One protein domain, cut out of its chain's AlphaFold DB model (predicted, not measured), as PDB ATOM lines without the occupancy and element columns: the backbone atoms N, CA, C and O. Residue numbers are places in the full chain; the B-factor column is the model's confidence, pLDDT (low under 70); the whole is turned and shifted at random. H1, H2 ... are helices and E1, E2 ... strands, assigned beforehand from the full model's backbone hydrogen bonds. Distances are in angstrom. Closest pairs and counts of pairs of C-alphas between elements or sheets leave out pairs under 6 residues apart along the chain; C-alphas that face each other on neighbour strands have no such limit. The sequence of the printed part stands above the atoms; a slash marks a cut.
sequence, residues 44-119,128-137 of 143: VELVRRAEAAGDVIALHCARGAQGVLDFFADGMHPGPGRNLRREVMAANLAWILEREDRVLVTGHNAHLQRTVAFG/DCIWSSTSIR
ATOM      1  N   VAL A  44       6.620  36.049   2.644       85.19
ATOM      2  CA  VAL A  44       8.019  36.316   3.027       85.19
ATOM      3  C   VAL A  44       8.475  35.481   4.231       85.19
ATOM      4  O   VAL A  44       9.578  34.939   4.242       85.19
ATOM      5  N   GLU A  45       7.606  35.294   5.222       90.62
ATOM      6  CA  GLU A  45       7.886  34.471   6.397       90.62
ATOM      7  C   GLU A  45       7.842  32.973   6.050       90.62
ATOM      8  O   GLU A  45       8.602  32.189   6.615       90.62
ATOM      9  N   LEU A  46       7.017  32.566   5.078       89.38
ATOM     10  CA  LEU A  46       7.043  31.198   4.546       89.38
ATOM     11  C   LEU A  46       8.350  30.909   3.796       89.38
ATOM     12  O   LEU A  46       8.922  29.839   3.988       89.38
ATOM     13  N   VAL A  47       8.847  31.863   3.000       91.88
ATOM     14  CA  VAL A  47      10.147  31.756   2.315       91.88
ATOM     15  C   VAL A  47      11.256  31.579   3.346       91.88
ATOM     16  O   VAL A  47      11.992  30.599   3.279       91.88
ATOM     17  N   ARG A  48      11.312  32.452   4.360       92.88
ATOM     18  CA  ARG A  48      12.330  32.388   5.418       92.88
ATOM     19  C   ARG A  48      12.320  31.051   6.164       92.88
ATOM     20  O   ARG A  48      13.375  30.482   6.431       92.88
ATOM     21  N   ARG A  49      11.136  30.535   6.512       93.06
ATOM     22  CA  ARG A  49      10.996  29.235   7.193       93.06
ATOM     23  C   ARG A  49      11.447  28.077   6.312       93.06
ATOM     24  O   ARG A  49      12.131  27.188   6.807       93.06
ATOM     25  N   ALA A  50      11.079  28.093   5.034       93.81
ATOM     26  CA  ALA A  50      11.488  27.059   4.093       93.81
ATOM     27  C   ALA A  50      13.008  27.067   3.857       93.81
ATOM     28  O   ALA A  50      13.623  26.003   3.844       93.81
ATOM     29  N   GLU A  51      13.623  28.251   3.755       94.06
ATOM     30  CA  GLU A  51      15.083  28.402   3.665       94.06
ATOM     31  C   GLU A  51      15.783  27.863   4.916       94.06
ATOM     32  O   GLU A  51      16.700  27.055   4.799       94.06
ATOM     33  N   ALA A  52      15.315  28.239   6.111       95.25
ATOM     34  CA  ALA A  52      15.889  27.763   7.372       95.25
ATOM     35  C   ALA A  52      15.754  26.240   7.560       95.25
ATOM     36  O   ALA A  52      16.623  25.615   8.162       95.25
ATOM     37  N   ALA A  53      14.676  25.644   7.045       95.25
ATOM     38  CA  ALA A  53      14.449  24.202   7.094       95.25
ATOM     39  C   ALA A  53      15.224  23.421   6.016       95.25
ATOM     40  O   ALA A  53      15.263  22.194   6.074       95.25
ATOM     41  N   GLY A  54      15.798  24.100   5.015       94.12
ATOM     42  CA  GLY A  54      16.401  23.445   3.852       94.12
ATOM     43  C   GLY A  54      15.392  22.694   2.972       94.12
ATOM     44  O   GLY A  54      15.790  21.861   2.156       94.12
ATOM     45  N   ASP A  55      14.089  22.966   3.113       95.12
ATOM     46  CA  ASP A  55      13.048  22.318   2.312       95.12
ATOM     47  C   ASP A  55      12.902  23.039   0.970       95.12
ATOM     48  O   ASP A  55      12.195  24.040   0.821       95.12
ATOM     49  N   VAL A  56      13.590  22.495  -0.031       89.88
ATOM     50  CA  VAL A  56      13.615  23.038  -1.390       89.88
ATOM     51  C   VAL A  56      12.214  23.072  -2.012       89.88
ATOM     52  O   VAL A  56      11.886  24.033  -2.704       89.88
ATOM     53  N   ILE A  57      11.360  22.072  -1.772       91.00
ATOM     54  CA  ILE A  57      10.010  22.057  -2.360       91.00
ATOM     55  C   ILE A  57       9.165  23.162  -1.727       91.00
ATOM     56  O   ILE A  57       8.565  23.967  -2.447       91.00
ATOM     57  N   ALA A  58       9.160  23.245  -0.394       91.88
ATOM     58  CA  ALA A  58       8.447  24.297   0.321       91.88
ATOM     59  C   ALA A  58       8.939  25.693  -0.088       91.88
ATOM     60  O   ALA A  58       8.126  26.605  -0.252       91.88
ATOM     61  N   LEU A  59      10.243  25.850  -0.334       90.69
ATOM     62  CA  LEU A  59      10.837  27.106  -0.780       90.69
ATOM     63  C   LEU A  59      10.295  27.546  -2.143       90.69
ATOM     64  O   LEU A  59       9.912  28.706  -2.309       90.69
ATOM     65  N   HIS A  60      10.197  26.632  -3.111       89.31
ATOM     66  CA  HIS A  60       9.616  26.944  -4.419       89.31
ATOM     67  C   HIS A  60       8.126  27.283  -4.332       89.31
ATOM     68  O   HIS A  60       7.676  28.242  -4.966       89.31
ATOM     69  N   CYS A  61       7.365  26.570  -3.498       90.44
ATOM     70  CA  CYS A  61       5.966  26.905  -3.241       90.44
ATOM     71  C   CYS A  61       5.815  28.299  -2.612       90.44
ATOM     72  O   CYS A  61       4.988  29.092  -3.067       90.44
ATOM     73  N   ALA A  62       6.632  28.622  -1.606       91.12
ATOM     74  CA  ALA A  62       6.600  29.909  -0.919       91.12
ATOM     75  C   ALA A  62       6.985  31.069  -1.852       91.12
ATOM     76  O   ALA A  62       6.290  32.084  -1.884       91.12
ATOM     77  N   ARG A  63       8.027  30.900  -2.679       88.62
ATOM     78  CA  ARG A  63       8.433  31.890  -3.694       88.62
ATOM     79  C   ARG A  63       7.361  32.098  -4.763       88.62
ATOM     80  O   ARG A  63       7.095  33.232  -5.147       88.62
ATOM     81  N   GLY A  64       6.698  31.027  -5.204       88.38
ATOM     82  CA  GLY A  64       5.561  31.126  -6.120       88.38
ATOM     83  C   GLY A  64       4.391  31.910  -5.520       88.38
ATOM     84  O   GLY A  64       3.813  32.762  -6.193       88.38
ATOM     85  N   ALA A  65       4.069  31.670  -4.245       88.25
ATOM     86  CA  ALA A  65       3.034  32.411  -3.528       88.25
ATOM     87  C   ALA A  65       3.402  33.894  -3.334       88.25
ATOM     88  O   ALA A  65       2.552  34.758  -3.544       88.25
ATOM     89  N   GLN A  66       4.664  34.191  -3.001       87.88
ATOM     90  CA  GLN A  66       5.172  35.562  -2.913       87.88
ATOM     91  C   GLN A  66       5.032  36.286  -4.256       87.88
ATOM     92  O   GLN A  66       4.430  37.352  -4.299       87.88
ATOM     93  N   GLY A  67       5.444  35.667  -5.368       84.00
ATOM     94  CA  GLY A  67       5.323  36.281  -6.696       84.00
ATOM     95  C   GLY A  67       3.878  36.572  -7.131       84.00
ATOM     96  O   GLY A  67       3.635  37.497  -7.905       84.00
ATOM     97  N   VAL A  68       2.891  35.823  -6.618       81.38
ATOM     98  CA  VAL A  68       1.462  36.139  -6.811       81.38
ATOM     99  C   VAL A  68       1.047  37.371  -6.007       81.38
ATOM    100  O   VAL A  68       0.250  38.167  -6.499       81.38
ATOM    101  N   LEU A  69       1.568  37.551  -4.791       84.25
ATOM    102  CA  LEU A  69       1.312  38.767  -4.021       84.25
ATOM    103  C   LEU A  69       2.004  39.984  -4.633       84.25
ATOM    104  O   LEU A  69       1.359  41.021  -4.751       84.25
ATOM    105  N   ASP A  70       3.244  39.839  -5.098       82.38
ATOM    106  CA  ASP A  70       3.971  40.900  -5.806       82.38
ATOM    107  C   ASP A  70       3.195  41.329  -7.059       82.38
ATOM    108  O   ASP A  70       3.026  42.512  -7.329       82.38
ATOM    109  N   PHE A  71       2.599  40.370  -7.780       80.06
ATOM    110  CA  PHE A  71       1.686  40.659  -8.890       80.06
ATOM    111  C   PHE A  71       0.468  41.500  -8.474       80.06
ATOM    112  O   PHE A  71       0.029  42.357  -9.243       80.06
ATOM    113  N   PHE A  72      -0.114  41.248  -7.299       79.38
ATOM    114  CA  PHE A  72      -1.244  42.042  -6.810       79.38
ATOM    115  C   PHE A  72      -0.819  43.426  -6.310       79.38
ATOM    116  O   PHE A  72      -1.612  44.358  -6.432       79.38
ATOM    117  N   ALA A  73       0.390  43.554  -5.764       82.56
ATOM    118  CA  ALA A  73       0.929  44.813  -5.261       82.56
ATOM    119  C   ALA A  73       1.398  45.735  -6.399       82.56
ATOM    120  O   ALA A  73       0.970  46.884  -6.477       82.56
ATOM    121  N   ASP A  74       2.208  45.206  -7.316       76.38
ATOM    122  CA  ASP A  74       2.912  45.987  -8.342       76.38
ATOM    123  C   ASP A  74       2.253  45.896  -9.731       76.38
ATOM    124  O   ASP A  74       2.660  46.561 -10.689       76.38
ATOM    125  N   GLY A  75       1.224  45.056  -9.870       73.25
ATOM    126  CA  GLY A  75       0.561  44.771 -11.137       73.25
ATOM    127  C   GLY A  75       1.327  43.782 -12.027       73.25
ATOM    128  O   GLY A  75       2.413  43.293 -11.722       73.25
ATOM    129  N   MET A  76       0.748  43.454 -13.190       69.12
ATOM    130  CA  MET A  76       1.312  42.434 -14.091       69.12
ATOM    131  C   MET A  76       2.674  42.815 -14.686       69.12
ATOM    132  O   MET A  76       3.466  41.937 -15.036       69.12
ATOM    133  N   HIS A  77       2.917  44.115 -14.832       74.50
ATOM    134  CA  HIS A  77       4.050  44.694 -15.540       74.50
ATOM    135  C   HIS A  77       4.674  45.787 -14.668       74.50
ATOM    136  O   HIS A  77       4.454  46.967 -14.933       74.50
ATOM    137  N   PRO A  78       5.449  45.410 -13.635       72.44
ATOM    138  CA  PRO A  78       5.998  46.359 -12.658       72.44
ATOM    139  C   PRO A  78       7.081  47.278 -13.250       72.44
ATOM    140  O   PRO A  78       7.614  48.147 -12.571       72.44
ATOM    141  N   GLY A  79       7.459  47.072 -14.513       72.69
ATOM    142  CA  GLY A  79       8.410  47.901 -15.235       72.69
ATOM    143  C   GLY A  79       8.582  47.444 -16.688       72.69
ATOM    144  O   GLY A  79       8.069  46.385 -17.074       72.69
ATOM    145  N   PRO A  80       9.306  48.220 -17.511       70.31
ATOM    146  CA  PRO A  80       9.561  47.880 -18.908       70.31
ATOM    147  C   PRO A  80      10.178  46.486 -19.059       70.31
ATOM    148  O   PRO A  80      11.134  46.136 -18.374       70.31
ATOM    149  N   GLY A  81       9.612  45.668 -19.950       68.81
ATOM    150  CA  GLY A  81      10.095  44.309 -20.225       68.81
ATOM    151  C   GLY A  81       9.812  43.272 -19.131       68.81
ATOM    152  O   GLY A  81      10.022  42.083 -19.368       68.81
ATOM    153  N   ARG A  82       9.286  43.682 -17.972       74.38
ATOM    154  CA  ARG A  82       8.989  42.784 -16.853       74.38
ATOM    155  C   ARG A  82       7.589  42.198 -16.935       74.38
ATOM    156  O   ARG A  82       6.635  42.826 -17.405       74.38
ATOM    157  N   ASN A  83       7.465  40.967 -16.458       79.50
ATOM    158  CA  ASN A  83       6.182  40.310 -16.265       79.50
ATOM    159  C   ASN A  83       6.334  39.285 -15.144       79.50
ATOM    160  O   ASN A  83       6.849  38.190 -15.375       79.50
ATOM    161  N   LEU A  84       5.850  39.630 -13.949       76.94
ATOM    162  CA  LEU A  84       6.046  38.826 -12.736       76.94
ATOM    163  C   LEU A  84       5.534  37.392 -12.900       76.94
ATOM    164  O   LEU A  84       6.174  36.433 -12.478       76.94
ATOM    165  N   ARG A  85       4.420  37.220 -13.621       80.50
ATOM    166  CA  ARG A  85       3.881  35.894 -13.933       80.50
ATOM    167  C   ARG A  85       4.852  35.059 -14.778       80.50
ATOM    168  O   ARG A  85       5.029  33.879 -14.495       80.50
ATOM    169  N   ARG A  86       5.469  35.635 -15.816       81.44
ATOM    170  CA  ARG A  86       6.476  34.946 -16.645       81.44
ATOM    171  C   ARG A  86       7.760  34.681 -15.862       81.44
ATOM    172  O   ARG A  86       8.336  33.615 -16.041       81.44
ATOM    173  N   GLU A  87       8.171  35.604 -14.997       83.31
ATOM    174  CA  GLU A  87       9.349  35.452 -14.131       83.31
ATOM    175  C   GLU A  87       9.185  34.241 -13.193       83.31
ATOM    176  O   GLU A  87      10.049  33.366 -13.172       83.31
ATOM    177  N   VAL A  88       8.031  34.100 -12.527       84.00
ATOM    178  CA  VAL A  88       7.721  32.926 -11.685       84.00
ATOM    179  C   VAL A  88       7.681  31.628 -12.501       84.00
ATOM    180  O   VAL A  88       8.236  30.612 -12.080       84.00
ATOM    181  N   MET A  89       7.060  31.636 -13.688       86.56
ATOM    182  CA  MET A  89       7.033  30.456 -14.568       86.56
ATOM    183  C   MET A  89       8.443  30.028 -15.000       86.56
ATOM    184  O   MET A  89       8.742  28.834 -15.006       86.56
ATOM    185  N   ALA A  90       9.303  30.988 -15.348       86.38
ATOM    186  CA  ALA A  90      10.678  30.729 -15.758       86.38
ATOM    187  C   ALA A  90      11.526  30.189 -14.599       86.38
ATOM    188  O   ALA A  90      12.246  29.212 -14.792       86.38
ATOM    189  N   ALA A  91      11.394  30.761 -13.397       86.50
ATOM    190  CA  ALA A  91      12.091  30.286 -12.203       86.50
ATOM    191  C   ALA A  91      11.725  28.832 -11.862       86.50
ATOM    192  O   ALA A  91      12.604  28.020 -11.578       86.50
ATOM    193  N   ASN A  92      10.440  28.475 -11.964       87.25
ATOM    194  CA  ASN A  92       9.992  27.098 -11.748       87.25
ATOM    195  C   ASN A  92      10.557  26.137 -12.798       87.25
ATOM    196  O   ASN A  92      10.983  25.039 -12.456       87.25
ATOM    197  N   LEU A  93      10.582  26.541 -14.071       88.25
ATOM    198  CA  LEU A  93      11.148  25.709 -15.132       88.25
ATOM    199  C   LEU A  93      12.659  25.504 -14.955       88.25
ATOM    200  O   LEU A  93      13.132  24.386 -15.141       88.25
ATOM    201  N   ALA A  94      13.399  26.552 -14.583       87.44
ATOM    202  CA  ALA A  94      14.836  26.467 -14.330       87.44
ATOM    203  C   ALA A  94      15.149  25.459 -13.216       87.44
ATOM    204  O   ALA A  94      15.981  24.582 -13.409       87.44
ATOM    205  N   TRP A  95      14.400  25.515 -12.113       86.88
ATOM    206  CA  TRP A  95      14.536  24.559 -11.015       86.88
ATOM    207  C   TRP A  95      14.251  23.109 -11.427       86.88
ATOM    208  O   TRP A  95      14.962  22.194 -11.020       86.88
ATOM    209  N   ILE A  96      13.228  22.874 -12.254       86.69
ATOM    210  CA  ILE A  96      12.933  21.521 -12.751       86.69
ATOM    211  C   ILE A  96      14.083  21.019 -13.636       86.69
ATOM    212  O   ILE A  96      14.485  19.863 -13.527       86.69
ATOM    213  N   LEU A  97      14.651  21.882 -14.481       87.31
ATOM    214  CA  LEU A  97      15.750  21.529 -15.387       87.31
ATOM    215  C   LEU A  97      17.072  21.205 -14.674       87.31
ATOM    216  O   LEU A  97      17.928  20.566 -15.276       87.31
ATOM    217  N   GLU A  98      17.251  21.602 -13.414       87.25
ATOM    218  CA  GLU A  98      18.400  21.165 -12.602       87.25
ATOM    219  C   GLU A  98      18.333  19.672 -12.247       87.25
ATOM    220  O   GLU A  98      19.344  19.072 -11.887       87.25
ATOM    221  N   ARG A  99      17.140  19.071 -12.328       86.69
ATOM    222  CA  ARG A  99      16.854  17.703 -11.873       86.69
ATOM    223  C   ARG A  99      16.462  16.779 -13.020       86.69
ATOM    224  O   ARG A  99      16.709  15.581 -12.950       86.69
ATOM    225  N   GLU A 100      15.870  17.345 -14.065       87.38
ATOM    226  CA  GLU A 100      15.346  16.618 -15.213       87.38
ATOM    227  C   GLU A 100      16.170  16.902 -16.470       87.38
ATOM    228  O   GLU A 100      16.351  18.050 -16.874       87.38
ATOM    229  N   ASP A 101      16.585  15.845 -17.173       86.44
ATOM    230  CA  ASP A 101      17.315  15.965 -18.444       86.44
ATOM    231  C   ASP A 101      16.489  16.661 -19.544       86.44
ATOM    232  O   ASP A 101      17.038  17.250 -20.486       86.44
ATOM    233  N   ARG A 102      15.155  16.531 -19.495       83.62
ATOM    234  CA  ARG A 102      14.224  17.058 -20.504       83.62
ATOM    235  C   ARG A 102      12.881  17.408 -19.884       83.62
ATOM    236  O   ARG A 102      12.293  16.601 -19.176       83.62
ATOM    237  N   VAL A 103      12.338  18.560 -20.274       85.12
ATOM    238  CA  VAL A 103      11.008  19.015 -19.854       85.12
ATOM    239  C   VAL A 103      10.181  19.396 -21.081       85.12
ATOM    240  O   VAL A 103      10.624  20.170 -21.934       85.12
ATOM    241  N   LEU A 104       8.961  18.862 -21.176       87.62
ATOM    242  CA  LEU A 104       7.964  19.329 -22.138       87.62
ATOM    243  C   LEU A 104       7.163  20.468 -21.505       87.62
ATOM    244  O   LEU A 104       6.479  20.265 -20.506       87.62
ATOM    245  N   VAL A 105       7.216  21.654 -22.112       83.75
ATOM    246  CA  VAL A 105       6.478  22.825 -21.629       83.75
ATOM    247  C   VAL A 105       5.297  23.093 -22.553       83.75
ATOM    248  O   VAL A 105       5.454  23.376 -23.743       83.75
ATOM    249  N   THR A 106       4.093  23.016 -21.994       83.75
ATOM    250  CA  THR A 106       2.851  23.372 -22.684       83.75
ATOM    251  C   THR A 106       2.329  24.700 -22.155       83.75
ATOM    252  O   THR A 106       2.275  24.904 -20.943       83.75
ATOM    253  N   GLY A 107       1.900  25.595 -23.038       82.06
ATOM    254  CA  GLY A 107       1.367  26.892 -22.639       82.06
ATOM    255  C   GLY A 107       0.809  27.676 -23.818       82.06
ATOM    256  O   GLY A 107       0.920  27.268 -24.970       82.06
ATOM    257  N   HIS A 108       0.196  28.823 -23.531       80.69
ATOM    258  CA  HIS A 108      -0.210  29.754 -24.582       80.69
ATOM    259  C   HIS A 108       1.030  30.303 -25.310       80.69
ATOM    260  O   HIS A 108       2.040  30.571 -24.662       80.69
ATOM    261  N   ASN A 109       0.948  30.548 -26.625       76.50
ATOM    262  CA  ASN A 109       2.082  31.019 -27.445       76.50
ATOM    263  C   ASN A 109       2.769  32.264 -26.866       76.50
ATOM    264  O   ASN A 109       3.994  32.369 -26.867       76.50
ATOM    265  N   ALA A 110       1.982  33.162 -26.273       76.44
ATOM    266  CA  ALA A 110       2.481  34.355 -25.594       76.44
ATOM    267  C   ALA A 110       3.445  34.059 -24.421       76.44
ATOM    268  O   ALA A 110       4.130  34.974 -23.970       76.44
ATOM    269  N   HIS A 111       3.495  32.831 -23.899       79.38
ATOM    270  CA  HIS A 111       4.434  32.396 -22.858       79.38
ATOM    271  C   HIS A 111       5.633  31.607 -23.405       79.38
ATOM    272  O   HIS A 111       6.603  31.443 -22.677       79.38
ATOM    273  N   LEU A 112       5.576  31.120 -24.650       81.19
ATOM    274  CA  LEU A 112       6.596  30.234 -25.235       81.19
ATOM    275  C   LEU A 112       7.444  30.904 -26.328       81.19
ATOM    276  O   LEU A 112       8.458  30.358 -26.758       81.19
ATOM    277  N   GLN A 113       7.030  32.077 -26.800       74.62
ATOM    278  CA  GLN A 113       7.747  32.840 -27.818       74.62
ATOM    279  C   GLN A 113       9.136  33.298 -27.342       74.62
ATOM    280  O   GLN A 113       9.295  33.784 -26.225       74.62
ATOM    281  N   ARG A 114      10.143  33.176 -28.219       71.19
ATOM    282  CA  ARG A 114      11.532  33.606 -27.952       71.19
ATOM    283  C   ARG A 114      11.715  35.115 -28.101       71.19
ATOM    284  O   ARG A 114      12.579  35.700 -27.461       71.19
ATOM    285  N   THR A 115      10.912  35.728 -28.963       60.81
ATOM    286  CA  THR A 115      10.871  37.169 -29.191       60.81
ATOM    287  C   THR A 115       9.618  37.752 -28.559       60.81
ATOM    288  O   THR A 115       8.552  37.131 -28.522       60.81
ATOM    289  N   VAL A 116       9.749  38.960 -28.021       56.19
ATOM    290  CA  VAL A 116       8.646  39.672 -27.383       56.19
ATOM    291  C   VAL A 116       7.659  40.112 -28.469       56.19
ATOM    292  O   VAL A 116       7.836  41.162 -29.070       56.19
ATOM    293  N   ALA A 117       6.604  39.333 -28.729       50.62
ATOM    294  CA  ALA A 117       5.525  39.783 -29.622       50.62
ATOM    295  C   ALA A 117       4.663  40.898 -28.996       50.62
ATOM    296  O   ALA A 117       3.917  41.576 -29.691       50.62
ATOM    297  N   PHE A 118       4.770  41.089 -27.677       52.09
ATOM    298  CA  PHE A 118       4.015  42.076 -26.911       52.09
ATOM    299  C   PHE A 118       4.991  42.892 -26.068       52.09
ATOM    300  O   PHE A 118       5.316  42.504 -24.944       52.09
ATOM    301  N   GLY A 119       5.496  44.000 -26.619       43.09
ATOM    302  CA  GLY A 119       6.015  45.074 -25.774       43.09
ATOM    303  C   GLY A 119       4.864  45.490 -24.865       43.09
ATOM    304  O   GLY A 119       3.750  45.635 -25.364       43.09
ATOM    305  N   ASP A 128      -7.534  34.839 -31.293       31.92
ATOM    306  CA  ASP A 128      -7.878  33.419 -31.306       31.92
ATOM    307  C   ASP A 128      -6.739  32.566 -30.724       31.92
ATOM    308  O   ASP A 128      -5.597  32.579 -31.184       31.92
ATOM    309  N   CYS A 129      -7.068  31.820 -29.669       27.38
ATOM    310  CA  CYS A 129      -6.143  31.004 -28.893       27.38
ATOM    311  C   CYS A 129      -5.642  29.797 -29.704       27.38
ATOM    312  O   CYS A 129      -6.314  28.766 -29.767       27.38
ATOM    313  N   ILE A 130      -4.439  29.884 -30.275       31.05
ATOM    314  CA  ILE A 130      -3.728  28.712 -30.800       31.05
ATOM    315  C   ILE A 130      -2.833  28.169 -29.684       31.05
ATOM    316  O   ILE A 130      -1.890  28.826 -29.245       31.05
ATOM    317  N   TRP A 131      -3.144  26.964 -29.211       27.09
ATOM    318  CA  TRP A 131      -2.299  26.208 -28.291       27.09
ATOM    319  C   TRP A 131      -1.120  25.619 -29.071       27.09
ATOM    320  O   TRP A 131      -1.338  24.924 -30.062       27.09
ATOM    321  N   SER A 132       0.115  25.867 -28.631       40.94
ATOM    322  CA  SER A 132       1.294  25.174 -29.159       40.94
ATOM    323  C   SER A 132       2.115  24.555 -28.031       40.94
ATOM    324  O   SER A 132       2.168  25.057 -26.908       40.94
ATOM    325  N   SER A 133       2.736  23.417 -28.327       37.12
ATOM    326  CA  SER A 133       3.694  22.735 -27.460       37.12
ATOM    327  C   SER A 133       5.083  22.895 -28.065       37.12
ATOM    328  O   SER A 133       5.283  22.528 -29.223       37.12
ATOM    329  N   THR A 134       6.044  23.412 -27.297       46.34
ATOM    330  CA  THR A 134       7.441  23.528 -27.739       46.34
ATOM    331  C   THR A 134       8.333  22.696 -26.823       46.34
ATOM    332  O   THR A 134       8.321  22.867 -25.608       46.34
ATOM    333  N   SER A 135       9.126  21.794 -27.404       39.44
ATOM    334  CA  SER A 135      10.187  21.086 -26.682       39.44
ATOM    335  C   SER A 135      11.400  22.005 -26.556       39.44
ATOM    336  O   SER A 135      11.992  22.380 -27.568       39.44
ATOM    337  N   ILE A 136      11.813  22.328 -25.330       45.97
ATOM    338  CA  ILE A 136      13.054  23.067 -25.067       45.97
ATOM    339  C   ILE A 136      14.130  22.046 -24.688       45.97
ATOM    340  O   ILE A 136      13.960  21.277 -23.748       45.97
ATOM    341  N   ARG A 137      15.232  22.007 -25.445       34.25
ATOM    342  CA  ARG A 137      16.456  21.297 -25.048       34.25
ATOM    343  C   ARG A 137      17.423  22.320 -24.466       34.25
ATOM    344  O   ARG A 137      17.801  23.244 -25.186       34.25
TER     345      ARG A 137
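AT A GLANCE: This is residues 44 to 119 and 128 to 137 of the 143 residues of an uncharacterized protein of Nocardia seriolae (UniProt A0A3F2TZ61). Three helices, H1, H2 and H3, stand side by side in one row, each running opposite to the one before, and a loosely formed pair of strands, E1 and E2, extends the row beyond H3. The short H4 follows directly on E1. The printed part has 86 residues, with named elements in the order H1, H2, H3, E1, H4, E2; the two strands are antiparallel and the class is mixed, helices and strands. The whole is loose, with a radius of gyration of the C-alphas of 14.9 A and spans of 43 by 35 by 19 A.

IN THESE COORDINATES: H1, residues 44 to 53, begins at C-alpha 44 (8.019, 36.316, 3.027) and is 14.3 A long. H2, residues 56 to 74, is 26.3 A long, and H3, residues 84 to 97, 20.0 A. E1, residues 103 to 108, measures 16.2 A, H4, residues 109 to 112, 5.1 A, and E2, residues 131 to 136, 16.0 A, ending at C-alpha 136 (13.054, 23.067, -25.067).

HOW THE PARTS SIT: H1 and H2 form a helical hairpin and touch, the closest C-alphas being those of Ala 50 and Leu 59, 4.9 A apart, at a shallow tilt of 13 degrees. H2 and H3 form another and touch at Phe 71 and Leu 84, whose C-alphas are 6.1 A apart, at a shallow tilt of 14 degrees. H1 and H3 are apart. The closest C-alphas of H3 and E1, Leu 97 and Val 103, are 7.0 A apart. E1 and E2 are antiparallel at 151 degrees; C-alphas 106 and 133 face each other at 4.9 A, but no backbone N and O across the pair are within hydrogen-bond range. H4 is close to H3 but not clearly touching, the C-alphas of Arg 86 and His 111 being 7.0 A apart. Every O i to N i+4 pair is within hydrogen-bond range in H1, H2 and H3; H4 is too short for one.

THE WHOLE: The C-alphas farthest apart, of Ala 52 and Asp 128, are 45.7 A from each other. Residues 120 to 127 are not printed, and C-alphas 119 and 128 are 19.0 A apart across this cut. Of the links that are printed whole, none is long. The mean pLDDT of the printed part is 76.9, with residue 76, residue 81, residues 115 to 119 and residues 128 to 137 under 70.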